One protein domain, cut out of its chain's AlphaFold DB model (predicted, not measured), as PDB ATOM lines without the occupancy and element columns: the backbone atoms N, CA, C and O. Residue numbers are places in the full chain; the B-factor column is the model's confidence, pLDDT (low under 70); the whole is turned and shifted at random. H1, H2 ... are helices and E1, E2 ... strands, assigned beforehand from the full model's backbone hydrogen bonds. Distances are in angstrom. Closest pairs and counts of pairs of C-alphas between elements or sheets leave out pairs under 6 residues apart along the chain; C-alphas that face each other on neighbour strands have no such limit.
ATOM      1  N   THR A  12       1.204 135.215 -40.504       72.50
ATOM      2  CA  THR A  12       1.965 135.898 -41.557       72.50
ATOM      3  C   THR A  12       3.199 135.092 -41.969       72.50
ATOM      4  O   THR A  12       4.096 135.643 -42.594       72.50
ATOM      5  N   GLY A  13       3.294 133.821 -41.567       71.25
ATOM      6  CA  GLY A  13       4.373 132.937 -41.991       71.25
ATOM      7  C   GLY A  13       4.145 132.474 -43.425       71.25
ATOM      8  O   GLY A  13       3.027 132.114 -43.793       71.25
ATOM      9  N   LEU A  14       5.203 132.481 -44.224       77.62
ATOM     10  CA  LEU A  14       5.246 131.920 -45.565       77.62
ATOM     11  C   LEU A  14       6.194 130.721 -45.548       77.62
ATOM     12  O   LEU A  14       7.285 130.790 -44.983       77.62
ATOM     13  N   ALA A  15       5.754 129.622 -46.157       84.81
ATOM     14  CA  ALA A  15       6.592 128.460 -46.409       84.81
ATOM     15  C   ALA A  15       6.896 128.390 -47.907       84.81
ATOM     16  O   ALA A  15       5.966 128.393 -48.720       84.81
ATOM     17  N   SER A  16       8.174 128.303 -48.266       89.50
ATOM     18  CA  SER A  16       8.614 128.045 -49.639       89.50
ATOM     19  C   SER A  16       9.593 126.886 -49.682       89.50
ATOM     20  O   SER A  16      10.423 126.740 -48.793       89.50
ATOM     21  N   ILE A  17       9.489 126.062 -50.722       92.88
ATOM     22  CA  ILE A  17      10.429 124.975 -50.981       92.88
ATOM     23  C   ILE A  17      11.053 125.174 -52.355       92.88
ATOM     24  O   ILE A  17      10.343 125.341 -53.348       92.88
ATOM     25  N   ASN A  18      12.378 125.166 -52.398       94.75
ATOM     26  CA  ASN A  18      13.167 125.416 -53.595       94.75
ATOM     27  C   ASN A  18      14.294 124.377 -53.690       94.75
ATOM     28  O   ASN A  18      14.710 123.836 -52.661       94.75
ATOM     29  N   PRO A  19      14.802 124.059 -54.893       96.50
ATOM     30  CA  PRO A  19      16.059 123.329 -55.009       96.50
ATOM     31  C   PRO A  19      17.150 124.070 -54.229       96.50
ATOM     32  O   PRO A  19      17.241 125.291 -54.350       96.50
ATOM     33  N   ALA A  20      17.946 123.349 -53.439       94.50
ATOM     34  CA  ALA A  20      19.030 123.974 -52.691       94.50
ATOM     35  C   ALA A  20      20.083 124.539 -53.653       94.50
ATOM     36  O   ALA A  20      20.346 123.967 -54.721       94.50
ATOM     37  N   GLU A  21      20.707 125.655 -53.275       95.38
ATOM     38  CA  GLU A  21      21.835 126.164 -54.038       95.38
ATOM     39  C   GLU A  21      23.018 125.193 -53.945       95.38
ATOM     40  O   GLU A  21      23.094 124.307 -53.087       95.38
ATOM     41  N   ARG A  22      23.972 125.331 -54.869       93.25
ATOM     42  CA  ARG A  22      25.132 124.435 -54.909       93.25
ATOM     43  C   ARG A  22      25.943 124.487 -53.612       93.25
ATOM     44  O   ARG A  22      26.401 123.443 -53.167       93.25
ATOM     45  N   ALA A  23      26.120 125.679 -53.043       93.50
ATOM     46  CA  ALA A  23      26.874 125.862 -51.807       93.50
ATOM     47  C   ALA A  23      26.207 125.124 -50.637       93.50
ATOM     48  O   ALA A  23      26.861 124.317 -49.988       93.50
ATOM     49  N   ASP A  24      24.900 125.312 -50.462       93.00
ATOM     50  CA  ASP A  24      24.100 124.653 -49.424       93.00
ATOM     51  C   ASP A  24      24.057 123.132 -49.595       93.00
ATOM     52  O   ASP A  24      24.102 122.374 -48.629       93.00
ATOM     53  N   THR A  25      24.001 122.669 -50.848       93.75
ATOM     54  CA  THR A  25      24.094 121.243 -51.169       93.75
ATOM     55  C   THR A  25      25.453 120.684 -50.756       93.75
ATOM     56  O   THR A  25      25.506 119.654 -50.091       93.75
ATOM     57  N   ASP A  26      26.548 121.344 -51.141       93.38
ATOM     58  CA  ASP A  26      27.903 120.894 -50.816       93.38
ATOM     59  C   ASP A  26      28.137 120.915 -49.286       93.38
ATOM     60  O   ASP A  26      28.704 119.961 -48.754       93.38
ATOM     61  N   GLU A  27      27.631 121.928 -48.570       93.88
ATOM     62  CA  GLU A  27      27.673 122.003 -47.100       93.88
ATOM     63  C   GLU A  27      26.874 120.873 -46.439       93.88
ATOM     64  O   GLU A  27      27.395 120.178 -45.566       93.88
ATOM     65  N   TYR A  28      25.631 120.638 -46.872       93.06
ATOM     66  CA  TYR A  28      24.809 119.550 -46.339       93.06
ATOM     67  C   TYR A  28      25.505 118.195 -46.504       93.06
ATOM     68  O   TYR A  28      25.543 117.397 -45.566       93.06
ATOM     69  N   LEU A  29      26.075 117.928 -47.683       93.94
ATOM     70  CA  LEU A  29      26.760 116.666 -47.964       93.94
ATOM     71  C   LEU A  29      28.029 116.486 -47.122       93.94
ATOM     72  O   LEU A  29      28.301 115.364 -46.703       93.94
ATOM     73  N   ASP A  30      28.775 117.562 -46.861       93.38
ATOM     74  CA  ASP A  30      29.959 117.545 -45.992       93.38
ATOM     75  C   ASP A  30      29.579 117.261 -44.531       93.38
ATOM     76  O   ASP A  30      30.127 116.358 -43.902       93.38
ATOM     77  N   VAL A  31      28.567 117.962 -44.010       92.81
ATOM     78  CA  VAL A  31      28.110 117.814 -42.617       92.81
ATOM     79  C   VAL A  31      27.490 116.440 -42.354       92.81
ATOM     80  O   VAL A  31      27.624 115.899 -41.254       92.81
ATOM     81  N   THR A  32      26.795 115.873 -43.340       91.81
ATOM     82  CA  THR A  32      26.110 114.578 -43.201       91.81
ATOM     83  C   THR A  32      26.951 113.377 -43.630       91.81
ATOM     84  O   THR A  32      26.516 112.246 -43.412       91.81
ATOM     85  N   ASP A  33      28.132 113.600 -44.217       90.19
ATOM     86  CA  ASP A  33      28.971 112.560 -44.837       90.19
ATOM     87  C   ASP A  33      28.167 111.667 -45.809       90.19
ATOM     88  O   ASP A  33      28.300 110.440 -45.868       90.19
ATOM     89  N   ALA A  34      27.246 112.281 -46.557       87.19
ATOM     90  CA  ALA A  34      26.336 111.553 -47.431       87.19
ATOM     91  C   ALA A  34      27.069 111.024 -48.676       87.19
ATOM     92  O   ALA A  34      27.526 111.773 -49.546       87.19
ATOM     93  N   ALA A  35      27.137 109.697 -48.803       81.00
ATOM     94  CA  ALA A  35      27.765 109.040 -49.943       81.00
ATOM     95  C   ALA A  35      27.002 109.285 -51.261       81.00
ATOM     96  O   ALA A  35      25.772 109.337 -51.307       81.00
ATOM     97  N   ARG A  36      27.740 109.376 -52.378       81.94
ATOM     98  CA  ARG A  36      27.152 109.475 -53.726       81.94
ATOM     99  C   ARG A  36      26.777 108.092 -54.291       81.94
ATOM    100  O   ARG A  36      27.559 107.154 -54.121       81.94
ATOM    101  N   PRO A  37      25.673 107.975 -55.061       85.25
ATOM    102  CA  PRO A  37      24.716 109.034 -55.402       85.25
ATOM    103  C   PRO A  37      23.736 109.332 -54.255       85.25
ATOM    104  O   PRO A  37      23.230 108.414 -53.618       85.25
ATOM    105  N   HIS A  38      23.440 110.615 -54.042       87.38
ATOM    106  CA  HIS A  38      22.480 111.093 -53.042       87.38
ATOM    107  C   HIS A  38      21.185 111.583 -53.720       87.38
ATOM    108  O   HIS A  38      21.209 111.942 -54.906       87.38
ATOM    109  N   PRO A  39      20.047 111.613 -53.002       91.69
ATOM    110  CA  PRO A  39      18.828 112.251 -53.496       91.69
ATOM    111  C   PRO A  39      19.024 113.764 -53.733       91.69
ATOM    112  O   PRO A  39      19.983 114.355 -53.222       91.69
ATOM    113  N   PRO A  40      18.134 114.418 -54.509       94.81
ATOM    114  CA  PRO A  40      18.137 115.872 -54.645       94.81
ATOM    115  C   PRO A  40      17.960 116.558 -53.288       94.81
ATOM    116  O   PRO A  40      17.073 116.182 -52.518       94.81
ATOM    117  N   ILE A  41      18.785 117.570 -53.031       96.62
ATOM    118  CA  ILE A  41      18.735 118.377 -51.813       96.62
ATOM    119  C   ILE A  41      17.852 119.601 -52.062       96.62
ATOM    120  O   ILE A  41      17.937 120.257 -53.105       96.62
ATOM    121  N   TRP A  42      16.976 119.877 -51.105       97.38
ATOM    122  CA  TRP A  42      16.011 120.966 -51.135       97.38
ATOM    123  C   TRP A  42      16.261 121.909 -49.967       97.38
ATOM    124  O   TRP A  42      16.763 121.499 -48.922       97.38
ATOM    125  N   GLN A  43      15.855 123.159 -50.147       96.00
ATOM    126  CA  GLN A  43      15.788 124.165 -49.105       96.00
ATOM    127  C   GLN A  43      14.320 124.489 -48.825       96.00
ATOM    128  O   GLN A  43      13.559 124.825 -49.736       96.00
ATOM    129  N   LEU A  44      13.925 124.361 -47.563       94.94
ATOM    130  CA  LEU A  44      12.635 124.780 -47.035       94.94
ATOM    131  C   LEU A  44      12.831 126.037 -46.192       94.94
ATOM    132  O   LEU A  44      13.428 125.976 -45.118       94.94
ATOM    133  N   ASP A  45      12.258 127.142 -46.646       91.31
ATOM    134  CA  ASP A  45      12.261 128.408 -45.927       91.31
ATOM    135  C   ASP A  45      10.954 128.574 -45.155       91.31
ATOM    136  O   ASP A  45       9.858 128.449 -45.711       91.31
ATOM    137  N   LEU A  46      11.078 128.871 -43.866       88.31
ATOM    138  CA  LEU A  46       9.992 129.185 -42.946       88.31
ATOM    139  C   LEU A  46      10.200 130.617 -42.451       88.31
ATOM    140  O   LEU A  46      10.834 130.838 -41.418       88.31
ATOM    141  N   VAL A  47       9.686 131.587 -43.207       85.88
ATOM    142  CA  VAL A  47       9.950 133.019 -42.990       85.88
ATOM    143  C   VAL A  47       8.676 133.797 -42.680       85.88
ATOM    144  O   VAL A  47       7.583 133.458 -43.134       85.88
ATOM    145  N   ASN A  48       8.792 134.853 -41.881       82.94
ATOM    146  CA  ASN A  48       7.726 135.829 -41.685       82.94
ATOM    147  C   ASN A  48       7.663 136.811 -42.885       82.94
ATOM    148  O   ASN A  48       8.497 136.784 -43.787       82.94
ATOM    149  N   THR A  49       6.692 137.728 -42.900       79.00
ATOM    150  CA  THR A  49       6.558 138.749 -43.965       79.00
ATOM    151  C   THR A  49       7.709 139.752 -44.047       79.00
ATOM    152  O   THR A  49       7.808 140.465 -45.042       79.00
ATOM    153  N   ASN A  50       8.536 139.850 -43.008       78.25
ATOM    154  CA  ASN A  50       9.699 140.733 -42.971       78.25
ATOM    155  C   ASN A  50      10.962 140.044 -43.515       78.25
ATOM    156  O   ASN A  50      11.978 140.710 -43.680       78.25
ATOM    157  N   GLY A  51      10.884 138.744 -43.826       74.69
ATOM    158  CA  GLY A  51      12.011 137.938 -44.293       74.69
ATOM    159  C   GLY A  51      12.807 137.262 -43.178       74.69
ATOM    160  O   GLY A  51      13.739 136.531 -43.490       74.69
ATOM    161  N   ASP A  52      12.426 137.453 -41.912       81.12
ATOM    162  CA  ASP A  52      13.082 136.803 -40.775       81.12
ATOM    163  C   ASP A  52      12.535 135.374 -40.603       81.12
ATOM    164  O   ASP A  52      11.315 135.158 -40.667       81.12
ATOM    165  N   GLY A  53      13.396 134.387 -40.360       83.50
ATOM    166  CA  GLY A  53      12.964 133.001 -40.232       83.50
ATOM    167  C   GLY A  53      14.060 131.943 -40.179       83.50
ATOM    168  O   GLY A  53      15.186 132.169 -39.750       83.50
ATOM    169  N   LEU A  54      13.675 130.732 -40.576       87.62
ATOM    170  CA  LEU A  54      14.515 129.539 -40.546       87.62
ATOM    171  C   LEU A  54      14.542 128.887 -41.927       87.62
ATOM    172  O   LEU A  54      13.485 128.572 -42.471       87.62
ATOM    173  N   ALA A  55      15.740 128.617 -42.437       90.25
ATOM    174  CA  ALA A  55      15.946 127.742 -43.584       90.25
ATOM    175  C   ALA A  55      16.371 126.344 -43.108       90.25
ATOM    176  O   ALA A  55      17.193 126.203 -42.200       90.25
ATOM    177  N   LEU A  56      15.796 125.308 -43.712       94.44
ATOM    178  CA  LEU A  56      16.148 123.906 -43.496       94.44
ATOM    179  C   LEU A  56      16.618 123.311 -44.817       94.44
ATOM    180  O   LEU A  56      15.921 123.434 -45.822       94.44
ATOM    181  N   ILE A  57      17.764 122.634 -44.807       96.12
ATOM    182  CA  ILE A  57      18.349 122.015 -45.999       96.12
ATOM    183  C   ILE A  57      18.367 120.500 -45.814       96.12
ATOM    184  O   ILE A  57      18.752 120.005 -44.755       96.12
ATOM    185  N   GLY A  58      17.946 119.771 -46.843       96.31
ATOM    186  CA  GLY A  58      18.043 118.318 -46.871       96.31
ATOM    187  C   GLY A  58      17.184 117.664 -47.953       96.31
ATOM    188  O   GLY A  58      16.495 118.341 -48.723       96.31
ATOM    189  N   PRO A  59      17.214 116.329 -48.040       96.31
ATOM    190  CA  PRO A  59      16.278 115.543 -48.825       96.31
ATOM    191  C   PRO A  59      14.827 115.819 -48.414       96.31
ATOM    192  O   PRO A  59      14.523 116.106 -47.254       96.31
ATOM    193  N   ALA A  60      13.900 115.705 -49.367       94.50
ATOM    194  CA  ALA A  60      12.494 116.033 -49.129       94.50
ATOM    195  C   ALA A  60      11.854 115.196 -48.001       94.50
ATOM    196  O   ALA A  60      11.020 115.704 -47.253       94.50
ATOM    197  N   ASP A  61      12.241 113.930 -47.857       94.88
ATOM    198  CA  ASP A  61      11.766 113.036 -46.801       94.88
ATOM    199  C   ASP A  61      12.267 113.445 -45.410       94.88
ATOM    200  O   ASP A  61      11.490 113.405 -44.454       94.88
ATOM    201  N   GLU A  62      13.511 113.916 -45.289       95.44
ATOM    202  CA  GLU A  62      14.033 114.453 -44.028       95.44
ATOM    203  C   GLU A  62      13.296 115.727 -43.605       95.44
ATOM    204  O   GLU A  62      12.903 115.859 -42.441       95.44
ATOM    205  N   LEU A  63      13.050 116.633 -44.555       95.19
ATOM    206  CA  LEU A  63      12.311 117.873 -44.309       95.19
ATOM    207  C   LEU A  63      10.881 117.581 -43.835       95.19
ATOM    208  O   LEU A  63      10.427 118.143 -42.836       95.19
ATOM    209  N   ILE A  64      10.181 116.658 -44.499       94.94
ATOM    210  CA  ILE A  64       8.833 116.232 -44.098       94.94
ATOM    211  C   ILE A  64       8.864 115.583 -42.712       94.94
ATOM    212  O   ILE A  64       8.070 115.951 -41.844       94.94
ATOM    213  N   ALA A  65       9.806 114.669 -42.466       95.88
ATOM    214  CA  ALA A  65       9.932 114.006 -41.174       95.88
ATOM    215  C   ALA A  65      10.200 115.006 -40.039       95.88
ATOM    216  O   ALA A  65       9.687 114.835 -38.931       95.88
ATOM    217  N   TYR A  66      10.979 116.060 -40.293       94.19
ATOM    218  CA  TYR A  66      11.180 117.139 -39.335       94.19
ATOM    219  C   TYR A  66       9.876 117.896 -39.047       94.19
ATOM    220  O   TYR A  66       9.510 118.059 -37.881       94.19
ATOM    221  N   LEU A  67       9.134 118.302 -40.082       92.94
ATOM    222  CA  LEU A  67       7.856 119.005 -39.918       92.94
ATOM    223  C   LEU A  67       6.820 118.168 -39.157       92.94
ATOM    224  O   LEU A  67       6.127 118.691 -38.281       92.94
ATOM    225  N   ASP A  68       6.752 116.864 -39.420       95.44
ATOM    226  CA  ASP A  68       5.865 115.953 -38.693       95.44
ATOM    227  C   ASP A  68       6.246 115.839 -37.212       95.44
ATOM    228  O   ASP A  68       5.369 115.849 -36.343       95.44
ATOM    229  N   ARG A  69       7.548 115.803 -36.888       95.69
ATOM    230  CA  ARG A  69       8.016 115.845 -35.491       95.69
ATOM    231  C   ARG A  69       7.628 117.154 -34.812       95.69
ATOM    232  O   ARG A  69       7.152 117.113 -33.679       95.69
ATOM    233  N   VAL A  70       7.797 118.293 -35.487       92.56
ATOM    234  CA  VAL A  70       7.391 119.607 -34.961       92.56
ATOM    235  C   VAL A  70       5.888 119.626 -34.698       92.56
ATOM    236  O   VAL A  70       5.463 119.968 -33.595       92.56
ATOM    237  N   ARG A  71       5.074 119.177 -35.658       93.38
ATOM    238  CA  ARG A  71       3.620 119.064 -35.505       93.38
ATOM    239  C   ARG A  71       3.241 118.192 -34.308       93.38
ATOM    240  O   ARG A  71       2.415 118.605 -33.494       93.38
ATOM    241  N   ALA A  72       3.834 117.006 -34.190       95.25
ATOM    242  CA  ALA A  72       3.577 116.094 -33.079       95.25
ATOM    243  C   ALA A  72       3.985 116.711 -31.733       95.25
ATOM    244  O   ALA A  72       3.269 116.570 -30.744       95.25
ATOM    245  N   GLN A  73       5.112 117.426 -31.694       94.19
ATOM    246  CA  GLN A  73       5.575 118.120 -30.499       94.19
ATOM    247  C   GLN A  73       4.607 119.227 -30.078       94.19
ATOM    248  O   GLN A  73       4.222 119.264 -28.913       94.19
ATOM    249  N   VAL A  74       4.177 120.085 -31.007       93.00
ATOM    250  CA  VAL A  74       3.192 121.142 -30.734       93.00
ATOM    251  C   VAL A  74       1.902 120.534 -30.192       93.00
ATOM    252  O   VAL A  74       1.455 120.941 -29.127       93.00
ATOM    253  N   ALA A  75       1.359 119.511 -30.860       94.25
ATOM    254  CA  ALA A  75       0.120 118.862 -30.439       94.25
ATOM    255  C   ALA A  75       0.211 118.255 -29.029       94.25
ATOM    256  O   ALA A  75      -0.727 118.384 -28.250       94.25
ATOM    257  N   ARG A  76       1.335 117.613 -28.679       94.06
ATOM    258  CA  ARG A  76       1.545 117.081 -27.321       94.06
ATOM    259  C   ARG A  76       1.604 118.183 -26.271       94.06
ATOM    260  O   ARG A  76       1.040 118.011 -25.199       94.06
ATOM    261  N   THR A  77       2.287 119.284 -26.570       94.38
ATOM    262  CA  THR A  77       2.443 120.396 -25.627       94.38
ATOM    263  C   THR A  77       1.126 121.138 -25.410       94.38
ATOM    264  O   THR A  77       0.826 121.496 -24.282       94.38
ATOM    265  N   THR A  78       0.323 121.343 -26.460       92.25
ATOM    266  CA  THR A  78      -0.928 122.114 -26.367       92.25
ATOM    267  C   THR A  78      -2.151 121.288 -25.974       92.25
ATOM    268  O   THR A  78      -3.183 121.864 -25.658       92.25
TER     269      THR A  78
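AT A GLANCE: This is residues 12 to 78 of the 81 residues of an uncharacterized protein of Mycolicibacterium sp. CBMA 226 (UniProt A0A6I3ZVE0). A small antiparallel sheet of three strands has a short helix, H1, crossing one face near one end of the strands, and a long helix, H2, that folds back from E3 over the opposite face. H2 packs on the sheet with its residues 60 to 66, while its residues 67 to 78 stick out free. The printed part has 67 residues, with two named helices and three named strands in the order E1, H1, E2, E3, H2; the sheet's order is E1, E2, E3, and the class is mixed, helices and strands. The whole is flat, spanning 41 by 29 by 16 A, and only just loose, close to compact, with a radius of gyration of the C-alphas of 13.5 A.

HOW THE PARTS SIT: Start with edge strand E1, residues 14 to 19, and look beside it for inner strand E2, residues 41 to 47: they are antiparallel at 162 degrees, with N 18 and O 43 within hydrogen-bond range at 2.9 A. On the other side of E2 you find edge strand E3, residues 53 to 59, also antiparallel at 162 degrees, with N 44 and O 56 at 2.8 A; E2 and E3 form a hairpin. H1, residues 22 to 32, is on the sheet at a height of 9.3 A, over E2 and E3, and runs across the strands at 77 degrees to E2 on the local plane. Its closest C-alphas to E2 are those of Thr 25 and Ile 41, 6.1 A apart. H2, residues 60 to 78, is on the sheet at a height of 12.6 A, over E3, and runs along the strands at 18 degrees to E3 on the local plane. The closest C-alphas of H2 and E2 are those of Ala 60 and Trp 42, 6.4 A apart. H1 and H2 are on opposite faces, three layers with helices on both faces of a sheet, and they are apart. In H1 and H2 every O i to N i+4 pair is within hydrogen-bond range.

IN THESE COORDINATES: Find C-alpha 14 at (5.246, 131.920, -45.565); from there E1 runs 16.7 A to Pro 19. H1 covers 15.3 A from Arg 22 to Thr 32. E2 begins at C-alpha 41, at (18.735, 118.377, -51.813), and covers 19.2 A to Val 47; E3 covers 19.7 A from Gly 53 to Pro 59. H2 follows at once at Ala 60 and runs 27.1 A to C-alpha 78 at (-0.928, 122.114, -26.367).

THE WHOLE: The two C-alphas farthest apart are those of Arg 36 and Thr 78, 41.2 A. The printed part has no cut, and no link is long. The mean pLDDT of the printed part is 90.7, and no printed residue is under 70.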